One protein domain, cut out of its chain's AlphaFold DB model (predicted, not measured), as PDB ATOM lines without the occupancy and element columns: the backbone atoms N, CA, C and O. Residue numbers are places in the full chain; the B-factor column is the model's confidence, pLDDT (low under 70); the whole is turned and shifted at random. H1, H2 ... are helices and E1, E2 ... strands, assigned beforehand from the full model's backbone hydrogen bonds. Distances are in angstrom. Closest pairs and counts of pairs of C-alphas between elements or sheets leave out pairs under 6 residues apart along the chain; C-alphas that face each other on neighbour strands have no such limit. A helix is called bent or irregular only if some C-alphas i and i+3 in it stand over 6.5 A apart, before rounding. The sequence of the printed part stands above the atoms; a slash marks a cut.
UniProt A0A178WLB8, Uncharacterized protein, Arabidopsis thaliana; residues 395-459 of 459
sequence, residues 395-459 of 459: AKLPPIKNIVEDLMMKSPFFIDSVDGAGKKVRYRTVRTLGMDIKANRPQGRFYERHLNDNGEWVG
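This is residues 395 to 459 of the 459 residues of an uncharacterized protein of Arabidopsis thaliana (UniProt A0A178WLB8). A long, two-stranded hairpin, E3 and E4, has one short helix, H1, packed over one face and the other face bare, while a second, smaller hairpin, E1 and E2, extends the model at one end of the long axis. At the opposite end of that axis the turn of the long hairpin sticks out with residues 438 to 443, and beyond E4 the last residues fold back so that residues 457 to 458 pair with residues 450 to 451. The printed part has 65 residues with one named helix and four named strands, in the order H1, E1, E2, E3, E4 along the chain, and both two-stranded sheets, E1 - E2 and E3 - E4, are antiparallel. The class is mixed, helices and strands, with under half of the residues in named elements. The whole is loose, with a radius of gyration of the C-alphas of 14.6 A, and flat, its C-alphas spanning 50 by 27 by 12 A.

E3 is residues 431 to 436, 17.3 A from first to last C-alpha, beginning at C-alpha 431 at (200.379, 227.840, 171.266). E4, residues 445 to 451, is the longest strand by residues, with 7 residues and 20.6 A, and it ends at C-alpha 451 at (204.990, 232.219, 172.328). H1 is residues 400 to 408, 10.9 A long, and begins at C-alpha 400 at (201.499, 215.792, 180.134). H1 is neither bent nor irregular, but only just: C-alphas 405 and 408 are 6.0 A apart. E1 is residues 416 to 418, 6.5 A long, and E2 is residues 424 to 427, 7.7 A long.

E3 and E4 form a hairpin and are antiparallel, with 173 degrees between their N-to-C directions. Their C-alphas face each other from 431 and 450, 4.2 A apart, to 436 and 445, 5.1 A apart. Across this pair N 434 and O 447 are within hydrogen-bond range at 2.8 A, and so are N 447 and O 434 at 2.9 A. H1 and E3 have 9 pairs of C-alphas within 8 A, the closest being those of Val 404 and Gly 434, 5.9 A apart. H1 and E4 have 7 such pairs, the closest being the C-alphas of Lys 401 and Tyr 447, 5.5 A apart. In H1 every O i to N i+4 pair is within hydrogen-bond range. Residues 450 to 451 of E4 also pair with residues 457 to 458, antiparallel. E1 and E2 form the other hairpin, antiparallel at 159 degrees, with N 417 and O 426 within hydrogen-bond range at 2.7 A and N 425 and O 417 at 2.8 A. E2 is apart from H1, E3 and E4, and E1 is apart from E3 and E4.

The two C-alphas farthest apart in the domain are those of Ala 421, between E1 and E2, and Asn 440, between E3 and E4, at 50.6 A. The first and last printed C-alphas, of Ala 395 and Gly 459, are 26.8 A apart, and Gly 459 is the chain's last residue. The printed part has no cut. The links E1 to E2 and E2 to E3 are tight, those from H1 to E1 and from E3 to E4 are short, and no link is long. Residues 438 to 443, in the link from E3 to E4, stand free. The mean pLDDT of the printed part is 72.0, and 27 residues are under 70: residue 415, residues 417 to 430, residues 439 to 443, residues 451 to 456 and residue 459. The mean is 88 in H1, 64 in E1 and 58 in E2.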
ATOM      1  N   ALA A 395     204.167 201.668 180.545       71.62
ATOM      2  CA  ALA A 395     203.175 201.106 181.472       71.62
ATOM      3  C   ALA A 395     202.289 202.187 182.135       71.62
ATOM      4  O   ALA A 395     201.179 201.908 182.585       71.62
ATOM      5  N   LYS A 396     202.784 203.430 182.210       77.69
ATOM      6  CA  LYS A 396     202.036 204.635 182.590       77.69
ATOM      7  C   LYS A 396     202.464 205.783 181.687       77.69
ATOM      8  O   LYS A 396     203.659 206.038 181.589       77.69
ATOM      9  N   LEU A 397     201.503 206.491 181.095       79.38
ATOM     10  CA  LEU A 397     201.783 207.642 180.235       79.38
ATOM     11  C   LEU A 397     202.734 208.654 180.912       79.38
ATOM     12  O   LEU A 397     202.587 208.905 182.117       79.38
ATOM     13  N   PRO A 398     203.684 209.246 180.158       85.00
ATOM     14  CA  PRO A 398     204.532 210.321 180.659       85.00
ATOM     15  C   PRO A 398     203.712 211.504 181.195       85.00
ATOM     16  O   PRO A 398     202.555 211.683 180.803       85.00
ATOM     17  N   PRO A 399     204.291 212.358 182.059       88.06
ATOM     18  CA  PRO A 399     203.658 213.614 182.441       88.06
ATOM     19  C   PRO A 399     203.237 214.418 181.207       88.06
ATOM     20  O   PRO A 399     203.983 214.486 180.231       88.06
ATOM     21  N   ILE A 400     202.076 215.075 181.278       88.56
ATOM     22  CA  ILE A 400     201.499 215.792 180.134       88.56
ATOM     23  C   ILE A 400     202.448 216.835 179.522       88.56
ATOM     24  O   ILE A 400     202.480 216.994 178.305       88.56
ATOM     25  N   LYS A 401     203.293 217.464 180.352       89.88
ATOM     26  CA  LYS A 401     204.382 218.343 179.911       89.88
ATOM     27  C   LYS A 401     205.293 217.670 178.884       89.88
ATOM     28  O   LYS A 401     205.515 218.221 177.813       89.88
ATOM     29  N   ASN A 402     205.786 216.473 179.192       88.62
ATOM     30  CA  ASN A 402     206.724 215.758 178.331       88.62
ATOM     31  C   ASN A 402     206.044 215.353 177.022       88.62
ATOM     32  O   ASN A 402     206.637 215.479 175.961       88.62
ATOM     33  N   ILE A 403     204.775 214.937 177.080       88.12
ATOM     34  CA  ILE A 403     204.001 214.621 175.873       88.12
ATOM     35  C   ILE A 403     203.926 215.854 174.960       88.12
ATOM     36  O   ILE A 403     204.207 215.762 173.768       88.12
ATOM     37  N   VAL A 404     203.601 217.024 175.511       87.69
ATOM     38  CA  VAL A 404     203.544 218.274 174.743       87.69
ATOM     39  C   VAL A 404     204.911 218.649 174.168       87.69
ATOM     40  O   VAL A 404     205.014 218.936 172.975       87.69
ATOM     41  N   GLU A 405     205.964 218.638 174.983       87.50
ATOM     42  CA  GLU A 405     207.302 219.072 174.568       87.50
ATOM     43  C   GLU A 405     207.969 218.115 173.574       87.50
ATOM     44  O   GLU A 405     208.636 218.562 172.638       87.50
ATOM     45  N   ASP A 406     207.771 216.807 173.728       85.88
ATOM     46  CA  ASP A 406     208.441 215.811 172.896       85.88
ATOM     47  C   ASP A 406     207.675 215.434 171.636       85.88
ATOM     48  O   ASP A 406     208.306 215.043 170.649       85.88
ATOM     49  N   LEU A 407     206.347 215.560 171.647       86.62
ATOM     50  CA  LEU A 407     205.510 215.240 170.497       86.62
ATOM     51  C   LEU A 407     205.053 216.506 169.776       86.62
ATOM     52  O   LEU A 407     205.362 216.689 168.602       86.62
ATOM     53  N   MET A 408     204.339 217.391 170.470       84.88
ATOM     54  CA  MET A 408     203.603 218.487 169.830       84.88
ATOM     55  C   MET A 408     204.470 219.709 169.506       84.88
ATOM     56  O   MET A 408     204.151 220.450 168.580       84.88
ATOM     57  N   MET A 409     205.587 219.894 170.216       83.31
ATOM     58  CA  MET A 409     206.553 220.983 170.001       83.31
ATOM     59  C   MET A 409     207.684 220.624 169.019       83.31
ATOM     60  O   MET A 409     208.656 221.372 168.894       83.31
ATOM     61  N   LYS A 410     207.576 219.499 168.298       82.44
ATOM     62  CA  LYS A 410     208.545 219.067 167.277       82.44
ATOM     63  C   LYS A 410     207.886 218.926 165.902       82.44
ATOM     64  O   LYS A 410     206.692 218.642 165.783       82.44
ATOM     65  N   SER A 411     208.673 219.113 164.843       74.94
ATOM     66  CA  SER A 411     208.237 218.824 163.470       74.94
ATOM     67  C   SER A 411     207.830 217.341 163.342       74.94
ATOM     68  O   SER A 411     208.479 216.483 163.956       74.94
ATOM     69  N   PRO A 412     206.757 216.994 162.599       75.25
ATOM     70  CA  PRO A 412     205.939 217.842 161.716       75.25
ATOM     71  C   PRO A 412     204.672 218.433 162.372       75.25
ATOM     72  O   PRO A 412     203.817 219.007 161.693       75.25
ATOM     73  N   PHE A 413     204.484 218.264 163.683       81.25
ATOM     74  CA  PHE A 413     203.281 218.750 164.378       81.25
ATOM     75  C   PHE A 413     203.421 220.208 164.796       81.25
ATOM     76  O   PHE A 413     202.451 220.962 164.761       81.25
ATOM     77  N   PHE A 414     204.641 220.629 165.088       77.12
ATOM     78  CA  PHE A 414     204.984 222.021 165.268       77.12
ATOM     79  C   PHE A 414     205.331 222.655 163.920       77.12
ATOM     80  O   PHE A 414     206.291 222.235 163.277       77.12
ATOM     81  N   ILE A 415     204.540 223.639 163.478       69.12
ATOM     82  CA  ILE A 415     204.754 224.304 162.192       69.12
ATOM     83  C   ILE A 415     205.480 225.631 162.421       69.12
ATOM     84  O   ILE A 415     204.914 226.587 162.958       69.12
ATOM     85  N   ASP A 416     206.710 225.715 161.938       71.50
ATOM     86  CA  ASP A 416     207.447 226.950 161.706       71.50
ATOM     87  C   ASP A 416     207.673 227.159 160.198       71.50
ATOM     88  O   ASP A 416     207.596 226.234 159.393       71.50
ATOM     89  N   SER A 417     207.858 228.409 159.779       60.41
ATOM     90  CA  SER A 417     208.319 228.747 158.436       60.41
ATOM     91  C   SER A 417     209.778 229.166 158.508       60.41
ATOM     92  O   SER A 417     210.127 230.080 159.265       60.41
ATOM     93  N   VAL A 418     210.601 228.524 157.693       59.34
ATOM     94  CA  VAL A 418     212.014 228.846 157.481       59.34
ATOM     95  C   VAL A 418     212.184 229.566 156.138       59.34
ATOM     96  O   VAL A 418     211.387 229.345 155.225       59.34
ATOM     97  N   ASP A 419     213.166 230.461 156.019       54.69
ATOM     98  CA  ASP A 419     213.560 231.037 154.727       54.69
ATOM     99  C   ASP A 419     214.358 230.018 153.901       54.69
ATOM    100  O   ASP A 419     214.703 228.929 154.367       54.69
ATOM    101  N   GLY A 420     214.681 230.388 152.657       41.59
ATOM    102  CA  GLY A 420     215.531 229.589 151.771       41.59
ATOM    103  C   GLY A 420     216.961 229.361 152.285       41.59
ATOM    104  O   GLY A 420     217.670 228.545 151.706       41.59
ATOM    105  N   ALA A 421     217.380 230.034 153.364       61.97
ATOM    106  CA  ALA A 421     218.660 229.827 154.041       61.97
ATOM    107  C   ALA A 421     218.534 228.943 155.302       61.97
ATOM    108  O   ALA A 421     219.513 228.751 156.023       61.97
ATOM    109  N   GLY A 422     217.345 228.396 155.587       52.25
ATOM    110  CA  GLY A 422     217.087 227.532 156.742       52.25
ATOM    111  C   GLY A 422     216.925 228.278 158.071       52.25
ATOM    112  O   GLY A 422     216.808 227.642 159.120       52.25
ATOM    113  N   LYS A 423     216.886 229.615 158.065       53.88
ATOM    114  CA  LYS A 423     216.663 230.432 159.262       53.88
ATOM    115  C   LYS A 423     215.162 230.566 159.518       53.88
ATOM    116  O   LYS A 423     214.376 230.770 158.599       53.88
ATOM    117  N   LYS A 424     214.733 230.450 160.779       56.47
ATOM    118  CA  LYS A 424     213.314 230.598 161.155       56.47
ATOM    119  C   LYS A 424     212.843 232.035 160.908       56.47
ATOM    120  O   LYS A 424     213.392 232.967 161.485       56.47
ATOM    121  N   VAL A 425     211.806 232.193 160.086       53.16
ATOM    122  CA  VAL A 425     211.226 233.492 159.692       53.16
ATOM    123  C   VAL A 425     209.925 233.777 160.437       53.16
ATOM    124  O   VAL A 425     209.614 234.931 160.717       53.16
ATOM    125  N   ARG A 426     209.132 232.743 160.756       61.41
ATOM    126  CA  ARG A 426     207.827 232.911 161.419       61.41
ATOM    127  C   ARG A 426     207.357 231.609 162.059       61.41
ATOM    128  O   ARG A 426     207.439 230.552 161.446       61.41
ATOM    129  N   TYR A 427     206.792 231.672 163.257       59.25
ATOM    130  CA  TYR A 427     206.062 230.543 163.839       59.25
ATOM    131  C   TYR A 427     204.621 230.532 163.303       59.25
ATOM    132  O   TYR A 427     203.941 231.560 163.355       59.25
ATOM    133  N   ARG A 428     204.141 229.397 162.772       65.50
ATOM    134  CA  ARG A 428     202.704 229.203 162.483       65.50
ATOM    135  C   ARG A 428     201.988 228.604 163.692       65.50
ATOM    136  O   ARG A 428     200.885 229.036 164.014       65.50
ATOM    137  N   THR A 429     202.620 227.659 164.385       69.75
ATOM    138  CA  THR A 429     202.178 227.201 165.706       69.75
ATOM    139  C   THR A 429     202.635 228.208 166.758       69.75
ATOM    140  O   THR A 429     203.830 228.383 166.965       69.75
ATOM    141  N   VAL A 430     201.689 228.872 167.424       69.31
ATOM    142  CA  VAL A 430     201.965 229.918 168.436       69.31
ATOM    143  C   VAL A 430     201.569 229.514 169.859       69.31
ATOM    144  O   VAL A 430     201.899 230.205 170.818       69.31
ATOM    145  N   ARG A 431     200.851 228.395 169.996       74.69
ATOM    146  CA  ARG A 431     200.379 227.840 171.266       74.69
ATOM    147  C   ARG A 431     200.268 226.326 171.146       74.69
ATOM    148  O   ARG A 431     199.967 225.802 170.072       74.69
ATOM    149  N   THR A 432     200.531 225.616 172.231       81.81
ATOM    150  CA  THR A 432     200.327 224.174 172.350       81.81
ATOM    151  C   THR A 432     199.841 223.869 173.760       81.81
ATOM    152  O   THR A 432     200.421 224.338 174.735       81.81
ATOM    153  N   LEU A 433     198.764 223.094 173.855       81.06
ATOM    154  CA  LEU A 433     198.108 222.728 175.105       81.06
ATOM    155  C   LEU A 433     198.079 221.204 175.224       81.06
ATOM    156  O   LEU A 433     197.807 220.507 174.246       81.06
ATOM    157  N   GLY A 434     198.327 220.699 176.425       84.94
ATOM    158  CA  GLY A 434     198.134 219.304 176.787       84.94
ATOM    159  C   GLY A 434     197.317 219.178 178.063       84.94
ATOM    160  O   GLY A 434     197.427 219.992 178.981       84.94
ATOM    161  N   MET A 435     196.528 218.111 178.129       82.62
ATOM    162  CA  MET A 435     195.687 217.793 179.271       82.62
ATOM    163  C   MET A 435     195.705 216.285 179.560       82.62
ATOM    164  O   MET A 435     195.583 215.473 178.646       82.62
ATOM    165  N   ASP A 436     195.839 215.922 180.834       83.06
ATOM    166  CA  ASP A 436     195.685 214.559 181.359       83.06
ATOM    167  C   ASP A 436     194.629 214.587 182.469       83.06
ATOM    168  O   ASP A 436     194.857 215.142 183.549       83.06
ATOM    169  N   ILE A 437     193.458 214.011 182.194       76.75
ATOM    170  CA  ILE A 437     192.369 213.876 183.162       76.75
ATOM    171  C   ILE A 437     192.039 212.398 183.302       76.75
ATOM    172  O   ILE A 437     191.787 211.699 182.323       76.75
ATOM    173  N   LYS A 438     192.009 211.929 184.547       73.62
ATOM    174  CA  LYS A 438     191.706 210.537 184.873       73.62
ATOM    175  C   LYS A 438     190.273 210.445 185.367       73.62
ATOM    176  O   LYS A 438     189.924 211.172 186.288       73.62
ATOM    177  N   ALA A 439     189.503 209.495 184.833       61.28
ATOM    178  CA  ALA A 439     188.109 209.252 185.229       61.28
ATOM    179  C   ALA A 439     187.920 209.118 186.755       61.28
ATOM    180  O   ALA A 439     186.905 209.532 187.299       61.28
ATOM    181  N   ASN A 440     188.940 208.620 187.462       60.09
ATOM    182  CA  ASN A 440     188.873 208.344 188.898       60.09
ATOM    183  C   ASN A 440     189.568 209.422 189.758       60.09
ATOM    184  O   ASN A 440     189.867 209.169 190.926       60.09
ATOM    185  N   ARG A 441     189.927 210.589 189.196       56.69
ATOM    186  CA  ARG A 441     190.552 211.691 189.947       56.69
ATOM    187  C   ARG A 441     189.865 213.027 189.646       56.69
ATOM    188  O   ARG A 441     189.811 213.412 188.484       56.69
ATOM    189  N   PRO A 442     189.477 213.808 190.671       50.78
ATOM    190  CA  PRO A 442     188.882 215.134 190.479       50.78
ATOM    191  C   PRO A 442     189.885 216.202 189.998       50.78
ATOM    192  O   PRO A 442     189.501 217.341 189.768       50.78
ATOM    193  N   GLN A 443     191.173 215.866 189.862       61.75
ATOM    194  CA  GLN A 443     192.235 216.801 189.487       61.75
ATOM    195  C   GLN A 443     192.774 216.477 188.090       61.75
ATOM    196  O   GLN A 443     193.472 215.475 187.901       61.75
ATOM    197  N   GLY A 444     192.461 217.342 187.122       72.88
ATOM    198  CA  GLY A 444     193.101 217.365 185.809       72.88
ATOM    199  C   GLY A 444     194.495 217.986 185.877       72.88
ATOM    200  O   GLY A 444     194.726 218.937 186.623       72.88
ATOM    201  N   ARG A 445     195.439 217.446 185.105       81.31
ATOM    202  CA  ARG A 445     196.755 218.052 184.887       81.31
ATOM    203  C   ARG A 445     196.758 218.742 183.540       81.31
ATOM    204  O   ARG A 445     196.402 218.135 182.535       81.31
ATOM    205  N   PHE A 446     197.224 219.977 183.527       82.12
ATOM    206  CA  PHE A 446     197.277 220.806 182.337       82.12
ATOM    207  C   PHE A 446     198.700 221.301 182.135       82.12
ATOM    208  O   PHE A 446     199.425 221.532 183.104       82.12
ATOM    209  N   TYR A 447     199.099 221.441 180.879       84.88
ATOM    210  CA  TYR A 447     200.344 222.087 180.504       84.88
ATOM    211  C   TYR A 447     200.114 222.912 179.252       84.88
ATOM    212  O   TYR A 447     199.612 222.400 178.251       84.88
ATOM    213  N   GLU A 448     200.494 224.178 179.309       82.50
ATOM    214  CA  GLU A 448     200.450 225.091 178.182       82.50
ATOM    215  C   GLU A 448     201.874 225.520 177.854       82.50
ATOM    216  O   GLU A 448     202.703 225.711 178.735       82.50
ATOM    217  N   ARG A 449     202.154 225.681 176.566       81.69
ATOM    218  CA  ARG A 449     203.318 226.415 176.095       81.69
ATOM    219  C   ARG A 449     202.858 227.380 175.022       81.69
ATOM    220  O   ARG A 449     202.147 226.984 174.093       81.69
ATOM    221  N   HIS A 450     203.244 228.637 175.128       74.38
ATOM    222  CA  HIS A 450     202.877 229.662 174.163       74.38
ATOM    223  C   HIS A 450     204.049 230.594 173.883       74.38
ATOM    224  O   HIS A 450     204.974 230.731 174.683       74.38
ATOM    225  N   LEU A 451     204.023 231.203 172.705       65.50
ATOM    226  CA  LEU A 451     204.990 232.219 172.328       65.50
ATOM    227  C   LEU A 451     204.623 233.531 173.040       65.50
ATOM    228  O   LEU A 451     203.512 234.031 172.847       65.50
ATOM    229  N   ASN A 452     205.525 234.063 173.865       60.78
ATOM    230  CA  ASN A 452     205.363 235.369 174.502       60.78
ATOM    231  C   ASN A 452     205.678 236.513 173.520       60.78
ATOM    232  O   ASN A 452     206.122 236.298 172.388       60.78
ATOM    233  N   ASP A 453     205.479 237.746 173.980       49.53
ATOM    234  CA  ASP A 453     205.680 238.959 173.180       49.53
ATOM    235  C   ASP A 453     207.138 239.160 172.712       49.53
ATOM    236  O   ASP A 453     207.370 239.813 171.697       49.53
ATOM    237  N   ASN A 454     208.112 238.541 173.392       51.94
ATOM    238  CA  ASN A 454     209.537 238.584 173.042       51.94
ATOM    239  C   ASN A 454     209.937 237.513 172.010       51.94
ATOM    240  O   ASN A 454     211.105 237.417 171.636       51.94
ATOM    241  N   GLY A 455     208.991 236.688 171.545       56.91
ATOM    242  CA  GLY A 455     209.281 235.553 170.668       56.91
ATOM    243  C   GLY A 455     209.902 234.359 171.399       56.91
ATOM    244  O   GLY A 455     210.457 233.465 170.757       56.91
ATOM    245  N   GLU A 456     209.802 234.319 172.726       67.06
ATOM    246  CA  GLU A 456     210.285 233.227 173.564       67.06
ATOM    247  C   GLU A 456     209.125 232.299 173.932       67.06
ATOM    248  O   GLU A 456     207.994 232.727 174.159       67.06
ATOM    249  N   TRP A 457     209.393 230.998 174.001       72.88
ATOM    250  CA  TRP A 457     208.393 230.031 174.444       72.88
ATOM    251  C   TRP A 457     208.334 229.983 175.968       72.88
ATOM    252  O   TRP A 457     209.274 229.500 176.600       72.88
ATOM    253  N   VAL A 458     207.206 230.407 176.532       73.94
ATOM    254  CA  VAL A 458     206.891 230.350 177.968       73.94
ATOM    255  C   VAL A 458     205.787 229.320 178.221       73.94
ATOM    256  O   VAL A 458     205.104 228.907 177.280       73.94
ATOM    257  N   GLY A 459     205.624 228.862 179.461       68.69
ATOM    258  CA  GLY A 459     204.640 227.839 179.826       68.69
ATOM    259  C   GLY A 459     204.364 227.787 181.313       68.69
ATOM    260  O   GLY A 459     205.311 228.081 182.078       68.69
TER     261      GLY A 459